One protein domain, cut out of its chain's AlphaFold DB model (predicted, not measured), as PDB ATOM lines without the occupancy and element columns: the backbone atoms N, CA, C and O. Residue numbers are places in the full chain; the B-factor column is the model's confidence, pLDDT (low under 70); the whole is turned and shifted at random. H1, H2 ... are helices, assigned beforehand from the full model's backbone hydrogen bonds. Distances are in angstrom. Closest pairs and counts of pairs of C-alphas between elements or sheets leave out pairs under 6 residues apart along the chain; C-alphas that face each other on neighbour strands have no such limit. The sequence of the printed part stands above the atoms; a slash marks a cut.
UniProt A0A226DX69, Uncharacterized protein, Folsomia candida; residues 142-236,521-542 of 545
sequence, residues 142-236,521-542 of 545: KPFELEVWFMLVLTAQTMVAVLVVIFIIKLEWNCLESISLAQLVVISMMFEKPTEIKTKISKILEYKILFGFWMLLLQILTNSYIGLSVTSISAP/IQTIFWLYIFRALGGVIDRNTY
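Overview. This is residues 142 to 236 and 521 to 542 of the 545 residues of an uncharacterized protein of Folsomia candida (UniProt A0A226DX69). Three long helices, H1, H3 and H4, run lengthwise in an elongated group; short H2 folds back slantwise on H1 as a hairpin, and H4 covers another side of H1. The printed part, all helix, has 117 residues with four named helices, H1 to H4. It is only just compact, close to loose: radius of gyration of the C-alphas 16.1 A, spans 56 by 32 by 22 A.

Arrangement. H1, residues 146 to 171, touches H2, residues 175 to 190, through residues 156 to 168 alone; the closest C-alphas, of Val 164 and Ser 178, are 5.1 A apart. H3, residues 205 to 233, only just touches H1, with 3 pairs of C-alphas within 8 A, the closest those of Ile 166 and Tyr 207. H4, residues 521 to 541, touches H1 at a shallow tilt of 27 degrees, closest at C-alphas 155 and 529, 7.3 A. Of O i to N i+4 pairs, H4 has 12 of 17 within hydrogen-bond range.

Along the chain. H1 spans 36.9 A from C-alpha 146 at (32.341, 171.656, 55.641) to C-alpha 171; H3 spans 42.0 A from C-alpha 205 to C-alpha 233; H4 spans 32.3 A and ends with C-alpha 541 at (21.477, 136.816, 49.402).

Size, cuts and confidence. Residues 237 to 520 are cut out, a 26.1 A gap between C-alphas 236 and 521. H2 to H3 is a long link. Residues 235 to 236, 521 to 522 and 535 to 542 are under pLDDT 70.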
ATOM      1  N   LYS A 142      39.677 175.606  57.188       87.44
ATOM      2  CA  LYS A 142      39.434 176.312  55.913       87.44
ATOM      3  C   LYS A 142      39.886 175.624  54.600       87.44
ATOM      4  O   LYS A 142      39.282 175.950  53.580       87.44
ATOM      5  N   PRO A 143      40.926 174.764  54.540       91.31
ATOM      6  CA  PRO A 143      41.380 174.162  53.279       91.31
ATOM      7  C   PRO A 143      40.346 173.249  52.610       91.31
ATOM      8  O   PRO A 143      40.408 173.061  51.398       91.31
ATOM      9  N   PHE A 144      39.397 172.716  53.384       92.38
ATOM     10  CA  PHE A 144      38.266 171.929  52.901       92.38
ATOM     11  C   PHE A 144      36.936 172.592  53.277       92.38
ATOM     12  O   PHE A 144      36.810 173.248  54.310       92.38
ATOM     13  N   GLU A 145      35.933 172.389  52.427       91.75
ATOM     14  CA  GLU A 145      34.548 172.795  52.677       91.75
ATOM     15  C   GLU A 145      33.919 171.876  53.748       91.75
ATOM     16  O   GLU A 145      34.384 170.753  53.976       91.75
ATOM     17  N   LEU A 146      32.892 172.348  54.461       91.88
ATOM     18  CA  LEU A 146      32.341 171.656  55.641       91.88
ATOM     19  C   LEU A 146      31.703 170.307  55.257       91.88
ATOM     20  O   LEU A 146      31.792 169.320  55.985       91.88
ATOM     21  N   GLU A 147      31.162 170.258  54.048       92.44
ATOM     22  CA  GLU A 147      30.644 169.105  53.328       92.44
ATOM     23  C   GLU A 147      31.699 167.993  53.189       92.44
ATOM     24  O   GLU A 147      31.397 166.818  53.393       92.44
ATOM     25  N   VAL A 148      32.959 168.346  52.899       91.50
ATOM     26  CA  VAL A 148      34.062 167.376  52.763       91.50
ATOM     27  C   VAL A 148      34.439 166.796  54.126       91.50
ATOM     28  O   VAL A 148      34.642 165.587  54.240       91.50
ATOM     29  N   TRP A 149      34.464 167.624  55.176       94.19
ATOM     30  CA  TRP A 149      34.668 167.153  56.552       94.19
ATOM     31  C   TRP A 149      33.552 166.199  57.001       94.19
ATOM     32  O   TRP A 149      33.840 165.163  57.600       94.19
ATOM     33  N   PHE A 150      32.292 166.495  56.668       93.31
ATOM     34  CA  PHE A 150      31.161 165.617  56.976       93.31
ATOM     35  C   PHE A 150      31.257 164.269  56.243       93.31
ATOM     36  O   PHE A 150      31.108 163.218  56.866       93.31
ATOM     37  N   MET A 151      31.590 164.274  54.945       92.19
ATOM     38  CA  MET A 151      31.782 163.045  54.161       92.19
ATOM     39  C   MET A 151      32.981 162.213  54.647       92.19
ATOM     40  O   MET A 151      32.919 160.980  54.624       92.19
ATOM     41  N   LEU A 152      34.049 162.850  55.144       92.56
ATOM     42  CA  LEU A 152      35.186 162.160  55.764       92.56
ATOM     43  C   LEU A 152      34.785 161.459  57.071       92.56
ATOM     44  O   LEU A 152      35.102 160.286  57.255       92.56
ATOM     45  N   VAL A 153      34.039 162.133  57.954       94.88
ATOM     46  CA  VAL A 153      33.519 161.507  59.184       94.88
ATOM     47  C   VAL A 153      32.568 160.356  58.846       94.88
ATOM     48  O   VAL A 153      32.706 159.271  59.408       94.88
ATOM     49  N   LEU A 154      31.652 160.546  57.893       94.00
ATOM     50  CA  LEU A 154      30.704 159.509  57.476       94.00
ATOM     51  C   LEU A 154      31.418 158.262  56.924       94.00
ATOM     52  O   LEU A 154      31.079 157.144  57.305       94.00
ATOM     53  N   THR A 155      32.437 158.444  56.077       93.06
ATOM     54  CA  THR A 155      33.207 157.323  55.505       93.06
ATOM     55  C   THR A 155      34.155 156.652  56.502       93.06
ATOM     56  O   THR A 155      34.382 155.447  56.398       93.06
ATOM     57  N   ALA A 156      34.634 157.369  57.524       95.50
ATOM     58  CA  ALA A 156      35.325 156.755  58.659       95.50
ATOM     59  C   ALA A 156      34.374 155.893  59.517       95.50
ATOM     60  O   ALA A 156      34.749 154.799  59.938       95.50
ATOM     61  N   GLN A 157      33.126 156.327  59.737       95.88
ATOM     62  CA  GLN A 157      32.142 155.543  60.499       95.88
ATOM     63  C   GLN A 157      31.657 154.297  59.742       95.88
ATOM     64  O   GLN A 157      31.563 153.224  60.342       95.88
ATOM     65  N   THR A 158      31.420 154.377  58.424       93.56
ATOM     66  CA  THR A 158      31.111 153.168  57.633       93.56
ATOM     67  C   THR A 158      32.287 152.190  57.620       93.56
ATOM     68  O   THR A 158      32.067 150.981  57.681       93.56
ATOM     69  N   MET A 159      33.530 152.684  57.640       94.44
ATOM     70  CA  MET A 159      34.718 151.842  57.793       94.44
ATOM     71  C   MET A 159      34.778 151.094  59.121       94.44
ATOM     72  O   MET A 159      35.022 149.887  59.123       94.44
ATOM     73  N   VAL A 160      34.517 151.777  60.240       96.62
ATOM     74  CA  VAL A 160      34.429 151.124  61.555       96.62
ATOM     75  C   VAL A 160      33.359 150.029  61.527       96.62
ATOM     76  O   VAL A 160      33.644 148.902  61.923       96.62
ATOM     77  N   ALA A 161      32.166 150.311  60.992       96.56
ATOM     78  CA  ALA A 161      31.081 149.332  60.915       96.56
ATOM     79  C   ALA A 161      31.453 148.078  60.095       96.56
ATOM     80  O   ALA A 161      31.245 146.956  60.560       96.56
ATOM     81  N   VAL A 162      32.056 148.240  58.910       95.19
ATOM     82  CA  VAL A 162      32.479 147.101  58.072       95.19
ATOM     83  C   VAL A 162      33.602 146.297  58.741       95.19
ATOM     84  O   VAL A 162      33.575 145.066  58.708       95.19
ATOM     85  N   LEU A 163      34.561 146.956  59.403       95.81
ATOM     86  CA  LEU A 163      35.625 146.272  60.149       95.81
ATOM     87  C   LEU A 163      35.084 145.477  61.346       95.81
ATOM     88  O   LEU A 163      35.517 144.345  61.551       95.81
ATOM     89  N   VAL A 164      34.106 146.011  62.086       96.94
ATOM     90  CA  VAL A 164      33.423 145.286  63.176       96.94
ATOM     91  C   VAL A 164      32.764 144.011  62.656       96.94
ATOM     92  O   VAL A 164      32.973 142.943  63.228       96.94
ATOM     93  N   VAL A 165      32.029 144.091  61.541       95.88
ATOM     94  CA  VAL A 165      31.395 142.918  60.912       95.88
ATOM     95  C   VAL A 165      32.442 141.883  60.479       95.88
ATOM     96  O   VAL A 165      32.255 140.690  60.716       95.88
ATOM     97  N   ILE A 166      33.576 142.313  59.912       95.12
ATOM     98  CA  ILE A 166      34.682 141.409  59.554       95.12
ATOM     99  C   ILE A 166      35.284 140.743  60.801       95.12
ATOM    100  O   ILE A 166      35.522 139.539  60.774       95.12
ATOM    101  N   PHE A 167      35.524 141.480  61.890       95.56
ATOM    102  CA  PHE A 167      36.122 140.918  63.107       95.56
ATOM    103  C   PHE A 167      35.183 139.933  63.817       95.56
ATOM    104  O   PHE A 167      35.629 138.847  64.184       95.56
ATOM    105  N   ILE A 168      33.886 140.236  63.916       96.38
ATOM    106  CA  ILE A 168      32.896 139.305  64.475       96.38
ATOM    107  C   ILE A 168      32.835 138.020  63.627       96.38
ATOM    108  O   ILE A 168      33.000 136.927  64.163       96.38
ATOM    109  N   ILE A 169      32.678 138.130  62.300       95.06
ATOM    110  CA  ILE A 169      32.448 136.968  61.416       95.06
ATOM    111  C   ILE A 169      33.720 136.140  61.141       95.06
ATOM    112  O   ILE A 169      33.624 134.937  60.913       95.06
ATOM    113  N   LYS A 170      34.912 136.754  61.098       95.38
ATOM    114  CA  LYS A 170      36.165 136.073  60.695       95.38
ATOM    115  C   LYS A 170      37.146 135.799  61.836       95.38
ATOM    116  O   LYS A 170      38.128 135.095  61.602       95.38
ATOM    117  N   LEU A 171      36.939 136.375  63.022       94.12
ATOM    118  CA  LEU A 171      37.814 136.174  64.184       94.12
ATOM    119  C   LEU A 171      37.070 135.661  65.426       94.12
ATOM    120  O   LEU A 171      37.745 135.353  66.405       94.12
ATOM    121  N   GLU A 172      35.733 135.563  65.386       95.75
ATOM    122  CA  GLU A 172      34.873 135.114  66.499       95.75
ATOM    123  C   GLU A 172      35.018 135.997  67.756       95.75
ATOM    124  O   GLU A 172      34.959 135.536  68.894       95.75
ATOM    125  N   TRP A 173      35.253 137.297  67.551       96.25
ATOM    126  CA  TRP A 173      35.491 138.252  68.635       96.25
ATOM    127  C   TRP A 173      34.207 138.826  69.228       96.25
ATOM    128  O   TRP A 173      33.223 139.078  68.529       96.25
ATOM    129  N   ASN A 174      34.269 139.152  70.521       96.75
ATOM    130  CA  ASN A 174      33.226 139.908  71.202       96.75
ATOM    131  C   ASN A 174      32.962 141.247  70.491       96.75
ATOM    132  O   ASN A 174      33.881 141.916  70.003       96.75
ATOM    133  N   CYS A 175      31.698 141.677  70.477       95.94
ATOM    134  CA  CYS A 175      31.278 142.898  69.784       95.94
ATOM    135  C   CYS A 175      32.023 144.148  70.299       95.94
ATOM    136  O   CYS A 175      32.519 144.944  69.504       95.94
ATOM    137  N   LEU A 176      32.197 144.282  71.621       94.94
ATOM    138  CA  LEU A 176      32.903 145.417  72.235       94.94
ATOM    139  C   LEU A 176      34.398 145.465  71.873       94.94
ATOM    140  O   LEU A 176      34.913 146.533  71.545       94.94
ATOM    141  N   GLU A 177      35.087 144.319  71.876       95.88
ATOM    142  CA  GLU A 177      36.491 144.216  71.446       95.88
ATOM    143  C   GLU A 177      36.643 144.559  69.958       95.88
ATOM    144  O   GLU A 177      37.555 145.292  69.570       95.88
ATOM    145  N   SER A 178      35.702 144.084  69.137       96.12
ATOM    146  CA  SER A 178      35.649 144.367  67.701       96.12
ATOM    147  C   SER A 178      35.457 145.860  67.423       96.12
ATOM    148  O   SER A 178      36.183 146.418  66.603       96.12
ATOM    149  N   ILE A 179      34.532 146.526  68.129       96.44
ATOM    150  CA  ILE A 179      34.295 147.978  68.028       96.44
ATOM    151  C   ILE A 179      35.534 148.758  68.467       96.44
ATOM    152  O   ILE A 179      35.982 149.646  67.739       96.44
ATOM    153  N   SER A 180      36.113 148.411  69.619       95.94
ATOM    154  CA  SER A 180      37.283 149.103  70.163       95.94
ATOM    155  C   SER A 180      38.487 149.014  69.221       95.94
ATOM    156  O   SER A 180      39.084 150.046  68.900       95.94
ATOM    157  N   LEU A 181      38.804 147.820  68.693       95.31
ATOM    158  CA  LEU A 181      39.898 147.695  67.731       95.31
ATOM    159  C   LEU A 181      39.571 148.400  66.409       95.31
ATOM    160  O   LEU A 181      40.432 149.101  65.893       95.31
ATOM    161  N   ALA A 182      38.359 148.258  65.862       96.50
ATOM    162  CA  ALA A 182      37.993 148.890  64.592       96.50
ATOM    163  C   ALA A 182      38.096 150.425  64.651       96.50
ATOM    164  O   ALA A 182      38.638 151.037  63.731       96.50
ATOM    165  N   GLN A 183      37.648 151.043  65.750       97.19
ATOM    166  CA  GLN A 183      37.813 152.481  65.978       97.19
ATOM    167  C   GLN A 183      39.290 152.873  66.084       97.19
ATOM    168  O   GLN A 183      39.719 153.797  65.394       97.19
ATOM    169  N   LEU A 184      40.082 152.155  66.891       95.50
ATOM    170  CA  LEU A 184      41.511 152.430  67.057       95.50
ATOM    171  C   LEU A 184      42.268 152.330  65.720       95.50
ATOM    172  O   LEU A 184      43.030 153.230  65.386       95.50
ATOM    173  N   VAL A 185      42.000 151.276  64.944       95.44
ATOM    174  CA  VAL A 185      42.563 151.007  63.611       95.44
ATOM    175  C   VAL A 185      42.247 152.147  62.635       95.44
ATOM    176  O   VAL A 185      43.161 152.692  62.019       95.44
ATOM    177  N   VAL A 186      40.981 152.569  62.517       96.12
ATOM    178  CA  VAL A 186      40.592 153.654  61.592       96.12
ATOM    179  C   VAL A 186      41.174 155.004  62.023       96.12
ATOM    180  O   VAL A 186      41.715 155.727  61.184       96.12
ATOM    181  N   ILE A 187      41.113 155.335  63.318       94.81
ATOM    182  CA  ILE A 187      41.634 156.600  63.857       94.81
ATOM    183  C   ILE A 187      43.154 156.679  63.687       94.81
ATOM    184  O   ILE A 187      43.667 157.717  63.270       94.81
ATOM    185  N   SER A 188      43.889 155.599  63.967       95.00
ATOM    186  CA  SER A 188      45.348 155.607  63.848       95.00
ATOM    187  C   SER A 188      45.791 155.822  62.394       95.00
ATOM    188  O   SER A 188      46.711 156.600  62.140       95.00
ATOM    189  N   MET A 189      45.080 155.216  61.436       92.62
ATOM    190  CA  MET A 189      45.309 155.404  59.999       92.62
ATOM    191  C   MET A 189      45.036 156.843  59.554       92.62
ATOM    192  O   MET A 189      45.841 157.391  58.808       92.62
ATOM    193  N   MET A 190      43.976 157.490  60.058       93.25
ATOM    194  CA  MET A 190      43.709 158.914  59.789       93.25
ATOM    195  C   MET A 190      44.808 159.858  60.311       93.25
ATOM    196  O   MET A 190      44.943 160.966  59.801       93.25
ATOM    197  N   PHE A 191      45.602 159.425  61.295       90.94
ATOM    198  CA  PHE A 191      46.794 160.133  61.782       90.94
ATOM    199  C   PHE A 191      48.114 159.570  61.218       90.94
ATOM    200  O   PHE A 191      49.177 159.862  61.763       90.94
ATOM    201  N   GLU A 192      48.047 158.745  60.166       91.12
ATOM    202  CA  GLU A 192      49.181 158.103  59.477       91.12
ATOM    203  C   GLU A 192      50.105 157.283  60.411       91.12
ATOM    204  O   GLU A 192      51.263 157.003  60.101       91.12
ATOM    205  N   LYS A 193      49.570 156.831  61.556       91.56
ATOM    206  CA  LYS A 193      50.256 155.997  62.552       91.56
ATOM    207  C   LYS A 193      49.683 154.575  62.524       91.56
ATOM    208  O   LYS A 193      48.572 154.364  63.010       91.56
ATOM    209  N   PRO A 194      50.388 153.570  61.981       86.50
ATOM    210  CA  PRO A 194      49.873 152.204  61.952       86.50
ATOM    211  C   PRO A 194      49.822 151.596  63.364       86.50
ATOM    212  O   PRO A 194      50.825 151.562  64.071       86.50
ATOM    213  N   THR A 195      48.662 151.071  63.765       91.81
ATOM    214  CA  THR A 195      48.543 150.156  64.912       91.81
ATOM    215  C   THR A 195      49.202 148.813  64.612       91.81
ATOM    216  O   THR A 195      49.095 148.314  63.489       91.81
ATOM    217  N   GLU A 196      49.777 148.162  65.624       91.94
ATOM    218  CA  GLU A 196      50.253 146.781  65.502       91.94
ATOM    219  C   GLU A 196      49.087 145.800  65.296       91.94
ATOM    220  O   GLU A 196      48.331 145.461  66.208       91.94
ATOM    221  N   ILE A 197      48.926 145.336  64.057       92.88
ATOM    222  CA  ILE A 197      47.855 144.424  63.654       92.88
ATOM    223  C   ILE A 197      48.320 142.977  63.852       92.88
ATOM    224  O   ILE A 197      49.252 142.514  63.189       92.88
ATOM    225  N   LYS A 198      47.636 142.228  64.732       92.81
ATOM    226  CA  LYS A 198      47.904 140.797  64.982       92.81
ATOM    227  C   LYS A 198      47.941 140.014  63.659       92.81
ATOM    228  O   LYS A 198      47.019 140.107  62.850       92.81
ATOM    229  N   THR A 199      48.954 139.165  63.474       93.81
ATOM    230  CA  THR A 199      49.241 138.447  62.208       93.81
ATOM    231  C   THR A 199      48.119 137.535  61.693       93.81
ATOM    232  O   THR A 199      48.116 137.179  60.517       93.81
ATOM    233  N   LYS A 200      47.143 137.162  62.535       94.06
ATOM    234  CA  LYS A 200      45.901 136.499  62.096       94.06
ATOM    235  C   LYS A 200      45.047 137.418  61.209       94.06
ATOM    236  O   LYS A 200      44.565 136.981  60.171       94.06
ATOM    237  N   ILE A 201      44.908 138.692  61.583       93.56
ATOM    238  CA  ILE A 201      44.063 139.680  60.893       93.56
ATOM    239  C   ILE A 201      44.649 140.017  59.519       93.56
ATOM    240  O   ILE A 201      43.936 140.019  58.519       93.56
ATOM    241  N   SER A 202      45.971 140.208  59.434       93.25
ATOM    242  CA  SER A 202      46.652 140.538  58.173       93.25
ATOM    243  C   SER A 202      46.636 139.410  57.129       93.25
ATOM    244  O   SER A 202      47.032 139.644  55.987       93.25
ATOM    245  N   LYS A 203      46.158 138.205  57.472       95.56
ATOM    246  CA  LYS A 203      45.913 137.110  56.517       95.56
ATOM    247  C   LYS A 203      44.531 137.171  55.850       95.56
ATOM    248  O   LYS A 203      44.371 136.558  54.799       95.56
ATOM    249  N   ILE A 204      43.564 137.911  56.401       95.38
ATOM    250  CA  ILE A 204      42.201 138.013  55.852       95.38
ATOM    251  C   ILE A 204      42.221 138.859  54.569       95.38
ATOM    252  O   ILE A 204      42.683 140.002  54.573       95.38
ATOM    253  N   LEU A 205      41.713 138.308  53.462       93.94
ATOM    254  CA  LEU A 205      41.753 138.969  52.155       93.94
ATOM    255  C   LEU A 205      40.847 140.207  52.105       93.94
ATOM    256  O   LEU A 205      41.283 141.252  51.624       93.94
ATOM    257  N   GLU A 206      39.628 140.125  52.649       93.69
ATOM    258  CA  GLU A 206      38.715 141.273  52.710       93.69
ATOM    259  C   GLU A 206      39.327 142.441  53.496       93.69
ATOM    260  O   GLU A 206      39.272 143.582  53.039       93.69
ATOM    261  N   TYR A 207      39.994 142.151  54.622       93.88
ATOM    262  CA  TYR A 207      40.710 143.157  55.411       93.88
ATOM    263  C   TYR A 207      41.817 143.834  54.592       93.88
ATOM    264  O   TYR A 207      41.882 145.061  54.569       93.88
ATOM    265  N   LYS A 208      42.653 143.068  53.869       94.44
ATOM    266  CA  LYS A 208      43.714 143.636  53.011       94.44
ATOM    267  C   LYS A 208      43.167 144.587  51.946       94.44
ATOM    268  O   LYS A 208      43.750 145.646  51.733       94.44
ATOM    269  N   ILE A 209      42.081 144.206  51.270       92.44
ATOM    270  CA  ILE A 209      41.481 145.006  50.190       92.44
ATOM    271  C   ILE A 209      40.887 146.301  50.757       92.44
ATOM    272  O   ILE A 209      41.150 147.382  50.229       92.44
ATOM    273  N   LEU A 210      40.139 146.195  51.858       92.00
ATOM    274  CA  LEU A 210      39.509 147.326  52.538       92.00
ATOM    275  C   LEU A 210      40.557 148.318  53.074       92.00
ATOM    276  O   LEU A 210      40.494 149.511  52.783       92.00
ATOM    277  N   PHE A 211      41.571 147.812  53.781       91.81
ATOM    278  CA  PHE A 211      42.695 148.595  54.298       91.81
ATOM    279  C   PHE A 211      43.507 149.265  53.179       91.81
ATOM    280  O   PHE A 211      43.790 150.460  53.254       91.81
ATOM    281  N   GLY A 212      43.844 148.527  52.115       93.25
ATOM    282  CA  GLY A 212      44.596 149.065  50.980       93.25
ATOM    283  C   GLY A 212      43.871 150.218  50.280       93.25
ATOM    284  O   GLY A 212      44.496 151.223  49.947       93.25
ATOM    285  N   PHE A 213      42.546 150.120  50.123       90.50
ATOM    286  CA  PHE A 213      41.745 151.222  49.586       90.50
ATOM    287  C   PHE A 213      41.710 152.431  50.537       90.50
ATOM    288  O   PHE A 213      41.846 153.566  50.081       90.50
ATOM    289  N   TRP A 214      41.583 152.206  51.850       93.81
ATOM    290  CA  TRP A 214      41.591 153.278  52.855       93.81
ATOM    291  C   TRP A 214      42.884 154.086  52.833       93.81
ATOM    292  O   TRP A 214      42.838 155.310  52.775       93.81
ATOM    293  N   MET A 215      44.034 153.408  52.810       93.94
ATOM    294  CA  MET A 215      45.342 154.066  52.780       93.94
ATOM    295  C   MET A 215      45.531 154.911  51.513       93.94
ATOM    296  O   MET A 215      46.063 156.015  51.593       93.94
ATOM    297  N   LEU A 216      45.043 154.441  50.358       92.62
ATOM    298  CA  LEU A 216      45.050 155.228  49.119       92.62
ATOM    299  C   LEU A 216      44.146 156.468  49.220       92.62
ATOM    300  O   LEU A 216      44.564 157.558  48.832       92.62
ATOM    301  N   LEU A 217      42.932 156.322  49.765       91.44
ATOM    302  CA  LEU A 217      41.999 157.437  49.953       91.44
ATOM    303  C   LEU A 217      42.559 158.486  50.926       91.44
ATOM    304  O   LEU A 217      42.536 159.678  50.616       91.44
ATOM    305  N   LEU A 218      43.112 158.053  52.063       93.44
ATOM    306  CA  LEU A 218      43.738 158.936  53.047       93.44
ATOM    307  C   LEU A 218      44.950 159.663  52.465       93.44
ATOM    308  O   LEU A 218      45.003 160.883  52.561       93.44
ATOM    309  N   GLN A 219      45.861 158.974  51.771       93.00
ATOM    310  CA  GLN A 219      47.030 159.621  51.165       93.00
ATOM    311  C   GLN A 219      46.633 160.709  50.150       93.00
ATOM    312  O   GLN A 219      47.251 161.776  50.110       93.00
ATOM    313  N   ILE A 220      45.587 160.468  49.348       92.69
ATOM    314  CA  ILE A 220      45.025 161.466  48.423       92.69
ATOM    315  C   ILE A 220      44.458 162.665  49.198       92.69
ATOM    316  O   ILE A 220      44.661 163.809  48.782       92.69
ATOM    317  N   LEU A 221      43.784 162.428  50.326       91.50
ATOM    318  CA  LEU A 221      43.201 163.479  51.160       91.50
ATOM    319  C   LEU A 221      44.252 164.298  51.909       91.50
ATOM    320  O   LEU A 221      44.195 165.522  51.810       91.50
ATOM    321  N   THR A 222      45.232 163.679  52.575       93.12
ATOM    322  CA  THR A 222      46.330 164.394  53.247       93.12
ATOM    323  C   THR A 222      47.095 165.257  52.244       93.12
ATOM    324  O   THR A 222      47.284 166.451  52.474       93.12
ATOM    325  N   ASN A 223      47.447 164.708  51.076       92.75
ATOM    326  CA  ASN A 223      48.162 165.456  50.038       92.75
ATOM    327  C   ASN A 223      47.321 166.618  49.475       92.75
ATOM    328  O   ASN A 223      47.846 167.713  49.263       92.75
ATOM    329  N   SER A 224      46.012 166.416  49.283       92.38
ATOM    330  CA  SER A 224      45.093 167.479  48.846       92.38
ATOM    331  C   SER A 224      44.930 168.570  49.910       92.38
ATOM    332  O   SER A 224      44.970 169.756  49.585       92.38
ATOM    333  N   TYR A 225      44.798 168.181  51.180       94.12
ATOM    334  CA  TYR A 225      44.696 169.086  52.322       94.12
ATOM    335  C   TYR A 225      45.964 169.929  52.485       94.12
ATOM    336  O   TYR A 225      45.873 171.151  52.593       94.12
ATOM    337  N   ILE A 226      47.150 169.310  52.448       91.81
ATOM    338  CA  ILE A 226      48.440 170.011  52.520       91.81
ATOM    339  C   ILE A 226      48.590 170.955  51.323       91.81
ATOM    340  O   ILE A 226      48.898 172.131  51.513       91.81
ATOM    341  N   GLY A 227      48.299 170.488  50.103       91.25
ATOM    342  CA  GLY A 227      48.357 171.312  48.895       91.25
ATOM    343  C   GLY A 227      47.462 172.553  48.975       91.25
ATOM    344  O   GLY A 227      47.913 173.658  48.672       91.25
ATOM    345  N   LEU A 228      46.219 172.405  49.447       87.44
ATOM    346  CA  LEU A 228      45.280 173.516  49.643       87.44
ATOM    347  C   LEU A 228      45.659 174.413  50.835       87.44
ATOM    348  O   LEU A 228      45.478 175.628  50.751       87.44
ATOM    349  N   SER A 229      46.241 173.850  51.898       87.69
ATOM    350  CA  SER A 229      46.754 174.592  53.060       87.69
ATOM    351  C   SER A 229      47.919 175.495  52.667       87.69
ATOM    352  O   SER A 229      47.838 176.707  52.850       87.69
ATOM    353  N   VAL A 230      48.954 174.936  52.027       84.56
ATOM    354  CA  VAL A 230      50.077 175.699  51.459       84.56
ATOM    355  C   VAL A 230      49.545 176.745  50.478       84.56
ATOM    356  O   VAL A 230      49.843 177.923  50.615       84.56
ATOM    357  N   THR A 231      48.637 176.374  49.575       81.69
ATOM    358  CA  THR A 231      48.017 177.307  48.613       81.69
ATOM    359  C   THR A 231      47.125 178.385  49.270       81.69
ATOM    360  O   THR A 231      46.803 179.394  48.634       81.69
ATOM    361  N   SER A 232      46.724 178.226  50.538       79.00
ATOM    362  CA  SER A 232      46.019 179.252  51.323       79.00
ATOM    363  C   SER A 232      46.933 180.085  52.231       79.00
ATOM    364  O   SER A 232      46.497 181.155  52.651       79.00
ATOM    365  N   ILE A 233      48.145 179.616  52.540       76.56
ATOM    366  CA  ILE A 233      49.147 180.323  53.360       76.56
ATOM    367  C   ILE A 233      50.115 181.108  52.460       76.56
ATOM    368  O   ILE A 233      50.468 182.241  52.764       76.56
ATOM    369  N   SER A 234      50.498 180.523  51.324       72.81
ATOM    370  CA  SER A 234      51.357 181.105  50.284       72.81
ATOM    371  C   SER A 234      50.591 181.934  49.248       72.81
ATOM    372  O   SER A 234      51.197 182.479  48.328       72.81
ATOM    373  N   ALA A 235      49.266 182.058  49.375       67.31
ATOM    374  CA  ALA A 235      48.579 183.188  48.762       67.31
ATOM    375  C   ALA A 235      49.099 184.477  49.445       67.31
ATOM    376  O   ALA A 235      49.053 184.531  50.672       67.31
ATOM    377  N   PRO A 236      49.583 185.498  48.700       54.91
ATOM    378  CA  PRO A 236      49.926 186.823  49.242       54.91
ATOM    379  C   PRO A 236      48.797 187.457  50.075       54.91
ATOM    380  O   PRO A 236      47.716 186.908  50.160       54.91
ATOM    381  N   ILE A 521      36.398 165.604  43.438       66.12
ATOM    382  CA  ILE A 521      36.831 164.776  44.586       66.12
ATOM    383  C   ILE A 521      35.640 164.136  45.327       66.12
ATOM    384  O   ILE A 521      35.744 163.019  45.827       66.12
ATOM    385  N   GLN A 522      34.476 164.800  45.322       61.88
ATOM    386  CA  GLN A 522      33.225 164.291  45.905       61.88
ATOM    387  C   GLN A 522      32.739 163.013  45.196       61.88
ATOM    388  O   GLN A 522      32.238 162.099  45.850       61.88
ATOM    389  N   THR A 523      32.959 162.901  43.881       73.88
ATOM    390  CA  THR A 523      32.634 161.714  43.071       73.88
ATOM    391  C   THR A 523      33.304 160.447  43.608       73.88
ATOM    392  O   THR A 523      32.689 159.383  43.638       73.88
ATOM    393  N   ILE A 524      34.550 160.559  44.082       73.31
ATOM    394  CA  ILE A 524      35.337 159.435  44.613       73.31
ATOM    395  C   ILE A 524      34.714 158.908  45.916       73.31
ATOM    396  O   ILE A 524      34.586 157.696  46.089       73.31
ATOM    397  N   PHE A 525      34.257 159.804  46.798       70.94
ATOM    398  CA  PHE A 525      33.561 159.428  48.032       70.94
ATOM    399  C   PHE A 525      32.220 158.733  47.761       70.94
ATOM    400  O   PHE A 525      31.926 157.718  48.390       70.94
ATOM    401  N   TRP A 526      31.426 159.224  46.804       75.69
ATOM    402  CA  TRP A 526      30.165 158.573  46.432       75.69
ATOM    403  C   TRP A 526      30.389 157.174  45.851       75.69
ATOM    404  O   TRP A 526      29.760 156.219  46.305       75.69
ATOM    405  N   LEU A 527      31.336 157.025  44.917       76.69
ATOM    406  CA  LEU A 527      31.728 155.720  44.371       76.69
ATOM    407  C   LEU A 527      32.199 154.751  45.466       76.69
ATOM    408  O   LEU A 527      31.901 153.557  45.398       76.69
ATOM    409  N   TYR A 528      32.895 155.253  46.492       72.12
ATOM    410  CA  TYR A 528      33.297 154.442  47.637       72.12
ATOM    411  C   TYR A 528      32.100 153.965  48.472       72.12
ATOM    412  O   TYR A 528      31.986 152.767  48.732       72.12
ATOM    413  N   ILE A 529      31.182 154.867  48.836       76.12
ATOM    414  CA  ILE A 529      29.980 154.537  49.624       76.12
ATOM    415  C   ILE A 529      29.122 153.491  48.896       76.12
ATOM    416  O   ILE A 529      28.760 152.478  49.496       76.12
ATOM    417  N   PHE A 530      28.858 153.672  47.596       80.44
ATOM    418  CA  PHE A 530      28.096 152.692  46.810       80.44
ATOM    419  C   PHE A 530      28.789 151.324  46.742       80.44
ATOM    420  O   PHE A 530      28.131 150.299  46.915       80.44
ATOM    421  N   ARG A 531      30.116 151.285  46.547       75.12
ATOM    422  CA  ARG A 531      30.869 150.021  46.487       75.12
ATOM    423  C   ARG A 531      30.923 149.298  47.835       75.12
ATOM    424  O   ARG A 531      30.843 148.072  47.859       75.12
ATOM    425  N   ALA A 532      31.044 150.038  48.937       70.00
ATOM    426  CA  ALA A 532      31.039 149.481  50.287       70.00
ATOM    427  C   ALA A 532      29.668 148.886  50.657       70.00
ATOM    428  O   ALA A 532      29.612 147.793  51.212       70.00
ATOM    429  N   LEU A 533      28.569 149.567  50.305       73.81
ATOM    430  CA  LEU A 533      27.209 149.085  50.567       73.81
ATOM    431  C   LEU A 533      26.832 147.880  49.689       73.81
ATOM    432  O   LEU A 533      26.315 146.893  50.209       73.81
ATOM    433  N   GLY A 534      27.135 147.916  48.386       73.19
ATOM    434  CA  GLY A 534      26.818 146.815  47.464       73.19
ATOM    435  C   GLY A 534      27.441 145.480  47.891       73.19
ATOM    436  O   GLY A 534      26.743 144.475  47.992       73.19
ATOM    437  N   GLY A 535      28.726 145.492  48.271       67.44
ATOM    438  CA  GLY A 535      29.439 144.289  48.723       67.44
ATOM    439  C   GLY A 535      28.947 143.684  50.048       67.44
ATOM    440  O   GLY A 535      29.338 142.562  50.377       67.44
ATOM    441  N   VAL A 536      28.104 144.396  50.807       66.31
ATOM    442  CA  VAL A 536      27.400 143.857  51.985       66.31
ATOM    443  C   VAL A 536      26.077 143.208  51.576       66.31
ATOM    444  O   VAL A 536      25.759 142.126  52.064       66.31
ATOM    445  N   ILE A 537      25.331 143.832  50.657       68.12
ATOM    446  CA  ILE A 537      24.024 143.343  50.192       68.12
ATOM    447  C   ILE A 537      24.168 141.974  49.514       68.12
ATOM    448  O   ILE A 537      23.486 141.033  49.917       68.12
ATOM    449  N   ASP A 538      25.112 141.829  48.576       66.56
ATOM    450  CA  ASP A 538      25.310 140.584  47.815       66.56
ATOM    451  C   ASP A 538      25.599 139.357  48.703       66.56
ATOM    452  O   ASP A 538      25.262 138.232  48.336       66.56
ATOM    453  N   ARG A 539      26.206 139.543  49.887       55.81
ATOM    454  CA  ARG A 539      26.538 138.432  50.799       55.81
ATOM    455  C   ARG A 539      25.336 137.890  51.570       55.81
ATOM    456  O   ARG A 539      25.321 136.698  51.861       55.81
ATOM    457  N   ASN A 540      24.336 138.717  51.875       55.66
ATOM    458  CA  ASN A 540      23.142 138.247  52.587       55.66
ATOM    459  C   ASN A 540      22.263 137.356  51.693       55.66
ATOM    460  O   ASN A 540      21.660 136.406  52.185       55.66
ATOM    461  N   THR A 541      22.247 137.604  50.380       62.28
ATOM    462  CA  THR A 541      21.477 136.816  49.402       62.28
ATOM    463  C   THR A 541      21.952 135.360  49.295       62.28
ATOM    464  O   THR A 541      21.148 134.484  49.005       62.28
ATOM    465  N   TYR A 542      23.235 135.092  49.569       55.81
ATOM    466  CA  TYR A 542      23.850 133.754  49.524       55.81
ATOM    467  C   TYR A 542      23.868 133.010  50.874       55.81
ATOM    468  O   TYR A 542      24.450 131.933  50.967       55.81
TER     469      TYR A 542